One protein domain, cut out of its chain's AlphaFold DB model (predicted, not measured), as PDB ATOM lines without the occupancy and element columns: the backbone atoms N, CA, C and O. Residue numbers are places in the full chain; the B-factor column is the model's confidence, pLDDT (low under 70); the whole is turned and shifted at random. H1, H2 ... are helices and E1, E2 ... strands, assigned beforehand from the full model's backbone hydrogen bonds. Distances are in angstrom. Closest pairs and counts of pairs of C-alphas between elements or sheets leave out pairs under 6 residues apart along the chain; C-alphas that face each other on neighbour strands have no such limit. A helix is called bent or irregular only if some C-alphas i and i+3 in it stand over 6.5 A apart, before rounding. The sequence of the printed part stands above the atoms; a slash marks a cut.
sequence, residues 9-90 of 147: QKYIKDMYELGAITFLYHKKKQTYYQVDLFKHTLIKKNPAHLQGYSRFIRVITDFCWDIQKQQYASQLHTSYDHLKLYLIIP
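Overview. This is residues 9 to 90 of the 147 residues of an uncharacterized protein of Candidatus Magnetoglobus multicellularis str. Araruama (UniProt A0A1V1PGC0). A strongly twisted sheet of five strands has the longest helix, H3, packed slantwise over one face, while the shorter helices H1 and H2 only graze the sheet. The strands stand in the order E3, E2, E1, E5, E4, fully antiparallel, with E1 and E5 nearest the middle of the whole and H1 and H2 farthest from it. The printed part has 82 residues, with three named helices and five named strands in the order H1, E1, E2, E3, H2, E4, H3, E5, and its class is mixed, helices and strands. It is compact and rounded, with a radius of gyration of the C-alphas of 12.0 A and spans of 31 by 28 by 19 A.

Arrangement. H1, residues 9 to 17, only grazes the sheet, with its residues 12 to 16. E1, residues 21 to 26, forms a hairpin with E2, residues 31 to 36, antiparallel at 142 degrees, with N 24 and O 33 2.8 A apart. E2 forms a second hairpin with the edge strand E3, residues 41 to 44, at 153 degrees, with N 43 and O 34 2.9 A apart. E1, E2 and E3 make a meander, each strand the antiparallel neighbour of the one before. H2, residues 47 to 50, only grazes the sheet; its closest C-alpha to E2 is Pro 47, 7.1 A from that of Tyr 32. E5, residues 83 to 88, is antiparallel to E1 at 154 degrees, with N 23 and O 86 2.9 A apart. The other edge strand, E4, residues 58 to 60, is antiparallel to E5 at 131 degrees, with N 60 and O 85 2.9 A apart. H3, residues 63 to 75, is on one face of the sheet, making two layers, a helix layer over a strand layer. Its height over the sheet is 8.6 A, and on the local plane it stands at 55 degrees to E1, slantwise to the strands. The closest C-alphas of H3 and E5 are those of Ala 73 and Leu 83, 7.2 A apart. H1 and H3 are close but not clearly touching, with the C-alphas of Gln 9 and Cys 64 closest at 7.8 A; H2 is apart from both. Every O i to N i+4 pair is within hydrogen-bond range in H1, 7 of 9 are in H3, and H2 is too short for one.

Along the chain. H1 begins at C-alpha 9, (-49.171, 69.206, 117.590), and measures 12.7 A. E1, E2 and E3 measure 16.4 A, 16.5 A and 10.1 A, H2 5.6 A and E4 6.4 A. H3 measures 19.4 A and is irregular, with C-alphas 64 and 67 7.2 A apart. E5 measures 15.9 A and ends at C-alpha 88, (-41.163, 57.835, 110.697).

Size, cuts and confidence. The two C-alphas farthest apart are those of Leu 18 and His 77, at 32.1 A. The printed part has no cut and no long link. The mean pLDDT of the printed part is 88.7, and no printed residue is under 70.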
ATOM      1  N   GLN A   9     -47.960  70.024 117.722       90.38
ATOM      2  CA  GLN A   9     -49.171  69.206 117.590       90.38
ATOM      3  C   GLN A   9     -49.741  69.255 116.175       90.38
ATOM      4  O   GLN A   9     -50.062  68.216 115.601       90.38
ATOM      5  N   LYS A  10     -49.844  70.456 115.593       87.12
ATOM      6  CA  LYS A  10     -50.278  70.614 114.203       87.12
ATOM      7  C   LYS A  10     -49.333  69.886 113.252       87.12
ATOM      8  O   LYS A  10     -49.806  69.170 112.381       87.12
ATOM      9  N   TYR A  11     -48.025  70.019 113.462       86.06
ATOM     10  CA  TYR A  11     -47.032  69.316 112.658       86.06
ATOM     11  C   TYR A  11     -47.253  67.799 112.673       86.06
ATOM     12  O   TYR A  11     -47.348  67.198 111.610       86.06
ATOM     13  N   ILE A  12     -47.410  67.172 113.845       89.69
ATOM     14  CA  ILE A  12     -47.672  65.726 113.909       89.69
ATOM     15  C   ILE A  12     -48.981  65.355 113.192       89.69
ATOM     16  O   ILE A  12     -49.002  64.349 112.486       89.69
ATOM     17  N   LYS A  13     -50.051  66.157 113.312       90.44
ATOM     18  CA  LYS A  13     -51.304  65.914 112.567       90.44
ATOM     19  C   LYS A  13     -51.087  65.958 111.057       90.44
ATOM     20  O   LYS A  13     -51.465  65.012 110.373       90.44
ATOM     21  N   ASP A  14     -50.444  67.012 110.560       86.94
ATOM     22  CA  ASP A  14     -50.142  67.172 109.135       86.94
ATOM     23  C   ASP A  14     -49.287  65.988 108.633       86.94
ATOM     24  O   ASP A  14     -49.523  65.452 107.555       86.94
ATOM     25  N   MET A  15     -48.341  65.507 109.445       88.31
ATOM     26  CA  MET A  15     -47.517  64.339 109.116       88.31
ATOM     27  C   MET A  15     -48.327  63.039 109.065       88.31
ATOM     28  O   MET A  15     -48.096  62.216 108.181       88.31
ATOM     29  N   TYR A  16     -49.289  62.846 109.971       90.75
ATOM     30  CA  TYR A  16     -50.195  61.693 109.928       90.75
ATOM     31  C   TYR A  16     -51.086  61.699 108.686       90.75
ATOM     32  O   TYR A  16     -51.282  60.643 108.089       90.75
ATOM     33  N   GLU A  17     -51.565  62.867 108.240       88.31
ATOM     34  CA  GLU A  17     -52.294  62.984 106.964       88.31
ATOM     35  C   GLU A  17     -51.441  62.539 105.764       88.31
ATOM     36  O   GLU A  17     -51.970  62.040 104.774       88.31
ATOM     37  N   LEU A  18     -50.116  62.663 105.868       87.38
ATOM     38  CA  LEU A  18     -49.150  62.226 104.858       87.38
ATOM     39  C   LEU A  18     -48.711  60.760 105.024       87.38
ATOM     40  O   LEU A  18     -47.788  60.305 104.345       87.38
ATOM     41  N   GLY A  19     -49.355  60.013 105.923       90.00
ATOM     42  CA  GLY A  19     -49.067  58.603 106.184       90.00
ATOM     43  C   GLY A  19     -47.874  58.365 107.108       90.00
ATOM     44  O   GLY A  19     -47.383  57.240 107.181       90.00
ATOM     45  N   ALA A  20     -47.376  59.392 107.805       91.62
ATOM     46  CA  ALA A  20     -46.385  59.189 108.853       91.62
ATOM     47  C   ALA A  20     -46.988  58.445 110.045       91.62
ATOM     48  O   ALA A  20     -48.178  58.546 110.340       91.62
ATOM     49  N   ILE A  21     -46.130  57.743 110.776       92.31
ATOM     50  CA  ILE A  21     -46.491  57.017 111.991       92.31
ATOM     51  C   ILE A  21     -45.489  57.323 113.096       92.31
ATOM     52  O   ILE A  21     -44.332  57.666 112.830       92.31
ATOM     53  N   THR A  22     -45.925  57.192 114.349       93.44
ATOM     54  CA  THR A  22     -45.029  57.328 115.497       93.44
ATOM     55  C   THR A  22     -44.781  56.004 116.197       93.44
ATOM     56  O   THR A  22     -45.634  55.115 116.259       93.44
ATOM     57  N   PHE A  23     -43.570  55.888 116.732       92.69
ATOM     58  CA  PHE A  23     -43.140  54.753 117.525       92.69
ATOM     59  C   PHE A  23     -42.563  55.207 118.846       92.69
ATOM     60  O   PHE A  23     -41.791  56.159 118.922       92.69
ATOM     61  N   LEU A  24     -42.862  54.440 119.876       92.94
ATOM     62  CA  LEU A  24     -42.179  54.484 121.145       92.94
ATOM     63  C   LEU A  24     -41.118  53.382 121.163       92.94
ATOM     64  O   LEU A  24     -41.432  52.192 121.085       92.94
ATOM     65  N   TYR A  25     -39.854  53.773 121.266       92.81
ATOM     66  CA  TYR A  25     -38.739  52.853 121.432       92.81
ATOM     67  C   TYR A  25     -38.352  52.734 122.900       92.81
ATOM     68  O   TYR A  25     -37.988  53.721 123.546       92.81
ATOM     69  N   HIS A  26     -38.386  51.508 123.412       93.69
ATOM     70  CA  HIS A  26     -37.963  51.185 124.763       93.69
ATOM     71  C   HIS A  26     -36.498  50.740 124.758       93.69
ATOM     72  O   HIS A  26     -36.197  49.596 124.428       93.69
ATOM     73  N   LYS A  27     -35.588  51.609 125.216       91.44
ATOM     74  CA  LYS A  27     -34.129  51.382 125.187       91.44
ATOM     75  C   LYS A  27     -33.698  50.096 125.898       91.44
ATOM     76  O   LYS A  27     -32.993  49.289 125.313       91.44
ATOM     77  N   LYS A  28     -34.149  49.890 127.143       91.69
ATOM     78  CA  LYS A  28     -33.758  48.730 127.970       91.69
ATOM     79  C   LYS A  28     -34.195  47.387 127.369       91.69
ATOM     80  O   LYS A  28     -33.441  46.429 127.425       91.69
ATOM     81  N   LYS A  29     -35.407  47.324 126.806       90.75
ATOM     82  CA  LYS A  29     -35.984  46.103 126.212       90.75
ATOM     83  C   LYS A  29     -35.736  45.983 124.702       90.75
ATOM     84  O   LYS A  29     -36.188  45.016 124.102       90.75
ATOM     85  N   GLN A  30     -35.114  46.988 124.082       89.12
ATOM     86  CA  GLN A  30     -34.900  47.096 122.633       89.12
ATOM     87  C   GLN A  30     -36.163  46.784 121.805       89.12
ATOM     88  O   GLN A  30     -36.127  46.074 120.807       89.12
ATOM     89  N   THR A  31     -37.317  47.286 122.255       89.31
ATOM     90  CA  THR A  31     -38.630  46.971 121.664       89.31
ATOM     91  C   THR A  31     -39.305  48.230 121.129       89.31
ATOM     92  O   THR A  31     -39.172  49.304 121.722       89.31
ATOM     93  N   TYR A  32     -40.071  48.079 120.047       90.06
ATOM     94  CA  TYR A  32     -40.866  49.138 119.432       90.06
ATOM     95  C   TYR A  32     -42.362  48.938 119.686       90.06
ATOM     96  O   TYR A  32     -42.898  47.831 119.581       90.06
ATOM     97  N   TYR A  33     -43.042  50.041 119.964       91.88
ATOM     98  CA  TYR A  33     -44.494  50.108 120.055       91.88
ATOM     99  C   TYR A  33     -44.972  51.192 119.104       91.88
ATOM    100  O   TYR A  33     -44.478  52.312 119.171       91.88
ATOM    101  N   GLN A  34     -45.898  50.876 118.207       91.56
ATOM    102  CA  GLN A  34     -46.588  51.909 117.448       91.56
ATOM    103  C   GLN A  34     -47.548  52.623 118.389       91.56
ATOM    104  O   GLN A  34     -48.270  51.974 119.153       91.56
ATOM    105  N   VAL A  35     -47.543  53.948 118.330       91.75
ATOM    106  CA  VAL A  35     -48.419  54.780 119.147       91.75
ATOM    107  C   VAL A  35     -49.177  55.762 118.267       91.75
ATOM    108  O   VAL A  35     -48.699  56.166 117.210       91.75
ATOM    109  N   ASP A  36     -50.375  56.140 118.698       89.06
ATOM    110  CA  ASP A  36     -51.064  57.320 118.177       89.06
ATOM    111  C   ASP A  36     -51.087  58.376 119.285       89.06
ATOM    112  O   ASP A  36     -51.822  58.257 120.268       89.06
ATOM    113  N   LEU A  37     -50.265  59.413 119.110       90.38
ATOM    114  CA  LEU A  37     -50.123  60.538 120.037       90.38
ATOM    115  C   LEU A  37     -51.424  61.296 120.344       90.38
ATOM    116  O   LEU A  37     -51.472  61.996 121.352       90.38
ATOM    117  N   PHE A  38     -52.477  61.149 119.533       90.25
ATOM    118  CA  PHE A  38     -53.782  61.774 119.781       90.25
ATOM    119  C   PHE A  38     -54.826  60.814 120.353       90.25
ATOM    120  O   PHE A  38     -55.853  61.272 120.849       90.25
ATOM    121  N   LYS A  39     -54.593  59.497 120.288       83.88
ATOM    122  CA  LYS A  39     -55.566  58.476 120.720       83.88
ATOM    123  C   LYS A  39     -55.110  57.653 121.926       83.88
ATOM    124  O   LYS A  39     -55.837  56.753 122.329       83.88
ATOM    125  N   HIS A  40     -53.934  57.940 122.493       73.25
ATOM    126  CA  HIS A  40     -53.346  57.228 123.643       73.25
ATOM    127  C   HIS A  40     -53.292  55.700 123.464       73.25
ATOM    128  O   HIS A  40     -53.355  54.941 124.429       73.25
ATOM    129  N   THR A  41     -53.194  55.236 122.218       80.81
ATOM    130  CA  THR A  41     -53.151  53.805 121.898       80.81
ATOM    131  C   THR A  41     -51.706  53.349 121.783       80.81
ATOM    132  O   THR A  41     -50.870  54.055 121.216       80.81
ATOM    133  N   LEU A  42     -51.413  52.165 122.323       83.69
ATOM    134  CA  LEU A  42     -50.082  51.570 122.312       83.69
ATOM    135  C   LEU A  42     -50.174  50.130 121.808       83.69
ATOM    136  O   LEU A  42     -50.745  49.257 122.458       83.69
ATOM    137  N   ILE A  43     -49.620  49.885 120.623       83.88
ATOM    138  CA  ILE A  43     -49.681  48.589 119.945       83.88
ATOM    139  C   ILE A  43     -48.253  48.095 119.743       83.88
ATOM    140  O   ILE A  43     -47.460  48.716 119.036       83.88
ATOM    141  N   LYS A  44     -47.903  46.954 120.344       80.19
ATOM    142  CA  LYS A  44     -46.596  46.325 120.114       80.19
ATOM    143  C   LYS A  44     -46.474  45.935 118.637       80.19
ATOM    144  O   LYS A  44     -47.359  45.272 118.100       80.19
ATOM    145  N   LYS A  45     -45.386  46.340 117.976       77.06
ATOM    146  CA  LYS A  45     -45.140  46.034 116.558       77.06
ATOM    147  C   LYS A  45     -43.791  45.352 116.370       77.06
ATOM    148  O   LYS A  45     -42.817  45.675 117.044       77.06
ATOM    149  N   ASN A  46     -43.744  44.422 115.419       72.88
ATOM    150  CA  ASN A  46     -42.498  43.884 114.882       72.88
ATOM    151  C   ASN A  46     -41.833  44.938 113.961       72.88
ATOM    152  O   ASN A  46     -42.536  45.520 113.132       72.88
ATOM    153  N   PRO A  47     -40.509  45.175 114.055       70.00
ATOM    154  CA  PRO A  47     -39.764  46.028 113.124       70.00
ATOM    155  C   PRO A  47     -39.996  45.733 111.634       70.00
ATOM    156  O   PRO A  47     -39.897  46.648 110.824       70.00
ATOM    157  N   ALA A  48     -40.364  44.502 111.257       70.88
ATOM    158  CA  ALA A  48     -40.715  44.148 109.876       70.88
ATOM    159  C   ALA A  48     -41.868  44.997 109.294       70.88
ATOM    160  O   ALA A  48     -41.925  45.220 108.089       70.88
ATOM    161  N   HIS A  49     -42.749  45.546 110.139       72.12
ATOM    162  CA  HIS A  49     -43.812  46.463 109.707       72.12
ATOM    163  C   HIS A  49     -43.305  47.842 109.251       72.12
ATOM    164  O   HIS A  49     -44.101  48.653 108.789       72.12
ATOM    165  N   LEU A  50     -42.004  48.120 109.384       78.12
ATOM    166  CA  LEU A  50     -41.374  49.350 108.900       78.12
ATOM    167  C   LEU A  50     -40.985  49.280 107.415       78.12
ATOM    168  O   LEU A  50     -40.449  50.251 106.884       78.12
ATOM    169  N   GLN A  51     -41.239  48.164 106.724       85.25
ATOM    170  CA  GLN A  51     -40.996  48.079 105.285       85.25
ATOM    171  C   GLN A  51     -41.836  49.131 104.537       85.25
ATOM    172  O   GLN A  51     -43.036  49.262 104.768       85.25
ATOM    173  N   GLY A  52     -41.194  49.906 103.656       87.81
ATOM    174  CA  GLY A  52     -41.818  51.027 102.942       87.81
ATOM    175  C   GLY A  52     -41.806  52.361 103.701       87.81
ATOM    176  O   GLY A  52     -42.273  53.368 103.166       87.81
ATOM    177  N   TYR A  53     -41.250  52.396 104.915       90.81
ATOM    178  CA  TYR A  53     -40.973  53.626 105.649       90.81
ATOM    179  C   TYR A  53     -39.502  54.038 105.537       90.81
ATOM    180  O   TYR A  53     -38.601  53.226 105.338       90.81
ATOM    181  N   SER A  54     -39.272  55.338 105.680       88.31
ATOM    182  CA  SER A  54     -37.963  55.972 105.640       88.31
ATOM    183  C   SER A  54     -37.022  55.416 106.708       88.31
ATOM    184  O   SER A  54     -37.398  55.237 107.868       88.31
ATOM    185  N   ARG A  55     -35.751  55.229 106.334       85.06
ATOM    186  CA  ARG A  55     -34.668  54.903 107.277       85.06
ATOM    187  C   ARG A  55     -34.276  56.098 108.154       85.06
ATOM    188  O   ARG A  55     -33.599  55.917 109.164       85.06
ATOM    189  N   PHE A  56     -34.695  57.313 107.791       82.50
ATOM    190  CA  PHE A  56     -34.444  58.516 108.576       82.50
ATOM    191  C   PHE A  56     -35.452  58.624 109.723       82.50
ATOM    192  O   PHE A  56     -36.596  59.057 109.554       82.50
ATOM    193  N   ILE A  57     -35.001  58.247 110.918       83.44
ATOM    194  CA  ILE A  57     -35.796  58.327 112.144       83.44
ATOM    195  C   ILE A  57     -35.691  59.738 112.723       83.44
ATOM    196  O   ILE A  57     -34.601  60.212 113.043       83.44
ATOM    197  N   ARG A  58     -36.837  60.401 112.900       86.94
ATOM    198  CA  ARG A  58     -36.914  61.720 113.541       86.94
ATOM    199  C   ARG A  58     -37.275  61.528 115.008       86.94
ATOM    200  O   ARG A  58     -38.287  60.903 115.310       86.94
ATOM    201  N   VAL A  59     -36.456  62.041 115.923       88.31
ATOM    202  CA  VAL A  59     -36.755  61.996 117.361       88.31
ATOM    203  C   VAL A  59     -37.669  63.163 117.713       88.31
ATOM    204  O   VAL A  59     -37.346  64.303 117.398       88.31
ATOM    205  N   ILE A  60     -38.793  62.875 118.362       87.75
ATOM    206  CA  ILE A  60     -39.694  63.889 118.910       87.75
ATOM    207  C   ILE A  60     -39.225  64.209 120.331       87.75
ATOM    208  O   ILE A  60     -39.170  63.321 121.186       87.75
ATOM    209  N   THR A  61     -38.881  65.473 120.568       86.44
ATOM    210  CA  THR A  61     -38.414  65.987 121.869       86.44
ATOM    211  C   THR A  61     -39.258  67.155 122.375       86.44
ATOM    212  O   THR A  61     -38.877  67.807 123.340       86.44
ATOM    213  N   ASP A  62     -40.372  67.464 121.709       87.38
ATOM    214  CA  ASP A  62     -41.231  68.585 122.076       87.38
ATOM    215  C   ASP A  62     -41.935  68.323 123.416       87.38
ATOM    216  O   ASP A  62     -42.651  67.329 123.559       87.38
ATOM    217  N   PHE A  63     -41.797  69.263 124.359       88.88
ATOM    218  CA  PHE A  63     -42.328  69.165 125.729       88.88
ATOM    219  C   PHE A  63     -43.836  68.875 125.789       88.88
ATOM    220  O   PHE A  63     -44.338  68.270 126.732       88.88
ATOM    221  N   CYS A  64     -44.590  69.280 124.760       90.56
ATOM    222  CA  CYS A  64     -46.034  69.068 124.701       90.56
ATOM    223  C   CYS A  64     -46.443  67.583 124.677       90.56
ATOM    224  O   CYS A  64     -47.616  67.287 124.890       90.56
ATOM    225  N   TRP A  65     -45.496  66.667 124.437       92.12
ATOM    226  CA  TRP A  65     -45.710  65.217 124.442       92.12
ATOM    227  C   TRP A  65     -45.227  64.524 125.721       92.12
ATOM    228  O   TRP A  65     -45.326  63.297 125.825       92.12
ATOM    229  N   ASP A  66     -44.704  65.273 126.694       91.81
ATOM    230  CA  ASP A  66     -44.134  64.695 127.911       91.81
ATOM    231  C   ASP A  66     -45.180  63.965 128.746       91.81
ATOM    232  O   ASP A  66     -44.921  62.859 129.219       91.81
ATOM    233  N   ILE A  67     -46.390  64.523 128.846       91.31
ATOM    234  CA  ILE A  67     -47.508  63.901 129.565       91.31
ATOM    235  C   ILE A  67     -47.851  62.540 128.943       91.31
ATOM    236  O   ILE A  67     -47.932  61.539 129.654       91.31
ATOM    237  N   GLN A  68     -47.990  62.465 127.617       91.31
ATOM    238  CA  GLN A  68     -48.279  61.210 126.915       91.31
ATOM    239  C   GLN A  68     -47.145  60.201 127.101       91.31
ATOM    240  O   GLN A  68     -47.384  59.026 127.383       91.31
ATOM    241  N   LYS A  69     -45.890  60.645 126.992       92.44
ATOM    242  CA  LYS A  69     -44.733  59.772 127.195       92.44
ATOM    243  C   LYS A  69     -44.651  59.254 128.637       92.44
ATOM    244  O   LYS A  69     -44.311  58.086 128.827       92.44
ATOM    245  N   GLN A  70     -45.020  60.063 129.630       93.56
ATOM    246  CA  GLN A  70     -45.127  59.653 131.032       93.56
ATOM    247  C   GLN A  70     -46.218  58.591 131.229       93.56
ATOM    248  O   GLN A  70     -45.998  57.591 131.915       93.56
ATOM    249  N   GLN A  71     -47.376  58.756 130.585       92.25
ATOM    250  CA  GLN A  71     -48.452  57.762 130.617       92.25
ATOM    251  C   GLN A  71     -48.005  56.427 130.008       92.25
ATOM    252  O   GLN A  71     -48.220  55.377 130.611       92.25
ATOM    253  N   TYR A  72     -47.307  56.446 128.868       93.31
ATOM    254  CA  TYR A  72     -46.743  55.223 128.287       93.31
ATOM    255  C   TYR A  72     -45.678  54.580 129.183       93.31
ATOM    256  O   TYR A  72     -45.608  53.356 129.270       93.31
ATOM    257  N   ALA A  73     -44.861  55.383 129.872       94.06
ATOM    258  CA  ALA A  73     -43.887  54.887 130.844       94.06
ATOM    259  C   ALA A  73     -44.571  54.114 131.980       94.06
ATOM    260  O   ALA A  73     -44.147  53.005 132.314       94.06
ATOM    261  N   SER A  74     -45.675  54.663 132.498       94.12
ATOM    262  CA  SER A  74     -46.516  54.014 133.507       94.12
ATOM    263  C   SER A  74     -47.117  52.701 132.990       94.12
ATOM    264  O   SER A  74     -46.918  51.664 133.620       94.12
ATOM    265  N   GLN A  75     -47.741  52.706 131.804       92.25
ATOM    266  CA  GLN A  75     -48.328  51.506 131.183       92.25
ATOM    267  C   GLN A  75     -47.304  50.388 130.935       92.25
ATOM    268  O   GLN A  75     -47.627  49.207 131.015       92.25
ATOM    269  N   LEU A  76     -46.057  50.747 130.614       93.06
ATOM    270  CA  LEU A  76     -44.982  49.797 130.322       93.06
ATOM    271  C   LEU A  76     -44.129  49.431 131.548       93.06
ATOM    272  O   LEU A  76     -43.157  48.678 131.395       93.06
ATOM    273  N   HIS A  77     -44.471  49.959 132.730       94.75
ATOM    274  CA  HIS A  77     -43.715  49.826 133.977       94.75
ATOM    275  C   HIS A  77     -42.217  50.136 133.794       94.75
ATOM    276  O   HIS A  77     -41.341  49.335 134.128       94.75
ATOM    277  N   THR A  78     -41.905  51.293 133.202       95.06
ATOM    278  CA  THR A  78     -40.529  51.755 132.951       95.06
ATOM    279  C   THR A  78     -40.360  53.241 133.275       95.06
ATOM    280  O   THR A  78     -41.333  53.969 133.426       95.06
ATOM    281  N   SER A  79     -39.111  53.710 133.347       94.38
ATOM    282  CA  SER A  79     -38.794  55.141 133.403       94.38
ATOM    283  C   SER A  79     -39.048  55.827 132.055       94.38
ATOM    284  O   SER A  79     -38.758  55.262 130.992       94.38
ATOM    285  N   TYR A  80     -39.515  57.075 132.129       91.81
ATOM    286  CA  TYR A  80     -39.623  58.026 131.023       91.81
ATOM    287  C   TYR A  80     -38.316  58.140 130.215       91.81
ATOM    288  O   TYR A  80     -38.345  58.164 128.981       91.81
ATOM    289  N   ASP A  81     -37.155  58.112 130.875       93.50
ATOM    290  CA  ASP A  81     -35.841  58.280 130.229       93.50
ATOM    291  C   ASP A  81     -35.437  57.092 129.348       93.50
ATOM    292  O   ASP A  81     -34.620  57.204 128.418       93.50
ATOM    293  N   HIS A  82     -36.037  55.928 129.605       95.62
ATOM    294  CA  HIS A  82     -35.845  54.730 128.796       95.62
ATOM    295  C   HIS A  82     -36.695  54.724 127.531       95.62
ATOM    296  O   HIS A  82     -36.515  53.833 126.697       95.62
ATOM    297  N   LEU A  83     -37.590  55.694 127.371       94.25
ATOM    298  CA  LEU A  83     -38.450  55.816 126.211       94.25
ATOM    299  C   LEU A  83     -37.936  56.911 125.277       94.25
ATOM    300  O   LEU A  83     -37.532  57.996 125.700       94.25
ATOM    301  N   LYS A  84     -37.964  56.631 123.978       94.25
ATOM    302  CA  LYS A  84     -37.779  57.632 122.924       94.25
ATOM    303  C   LYS A  84     -38.983  57.597 122.003       94.25
ATOM    304  O   LYS A  84     -39.418  56.519 121.612       94.25
ATOM    305  N   LEU A  85     -39.495  58.773 121.672       93.38
ATOM    306  CA  LEU A  85     -40.584  58.919 120.729       93.38
ATOM    307  C   LEU A  85     -40.005  59.257 119.356       93.38
ATOM    308  O   LEU A  85     -39.183  60.163 119.220       93.38
ATOM    309  N   TYR A  86     -40.405  58.490 118.355       92.75
ATOM    310  CA  TYR A  86     -39.925  58.586 116.990       92.75
ATOM    311  C   TYR A  86     -41.079  58.883 116.046       92.75
ATOM    312  O   TYR A  86     -42.165  58.339 116.211       92.75
ATOM    313  N   LEU A  87     -40.807  59.693 115.032       91.94
ATOM    314  CA  LEU A  87     -41.648  59.899 113.865       91.94
ATOM    315  C   LEU A  87     -40.940  59.300 112.655       91.94
ATOM    316  O   LEU A  87     -39.775  59.616 112.384       91.94
ATOM    317  N   ILE A  88     -41.652  58.454 111.924       91.62
ATOM    318  CA  ILE A  88     -41.163  57.835 110.697       91.62
ATOM    319  C   ILE A  88     -42.180  58.120 109.596       91.62
ATOM    320  O   ILE A  88     -43.387  58.035 109.816       91.62
ATOM    321  N   ILE A  89     -41.690  58.492 108.417       91.50
ATOM    322  CA  ILE A  89     -42.524  58.833 107.261       91.50
ATOM    323  C   ILE A  89     -42.402  57.772 106.169       91.50
ATOM    324  O   ILE A  89     -41.395  57.063 106.151       91.50
ATOM    325  N   PRO A  90     -43.368  57.658 105.243       92.62
ATOM    326  CA  PRO A  90     -43.246  56.762 104.097       92.62
ATOM    327  C   PRO A  90     -41.990  57.059 103.267       92.62
ATOM    328  O   PRO A  90     -41.673  58.217 102.995       92.62
TER     329      PRO A  90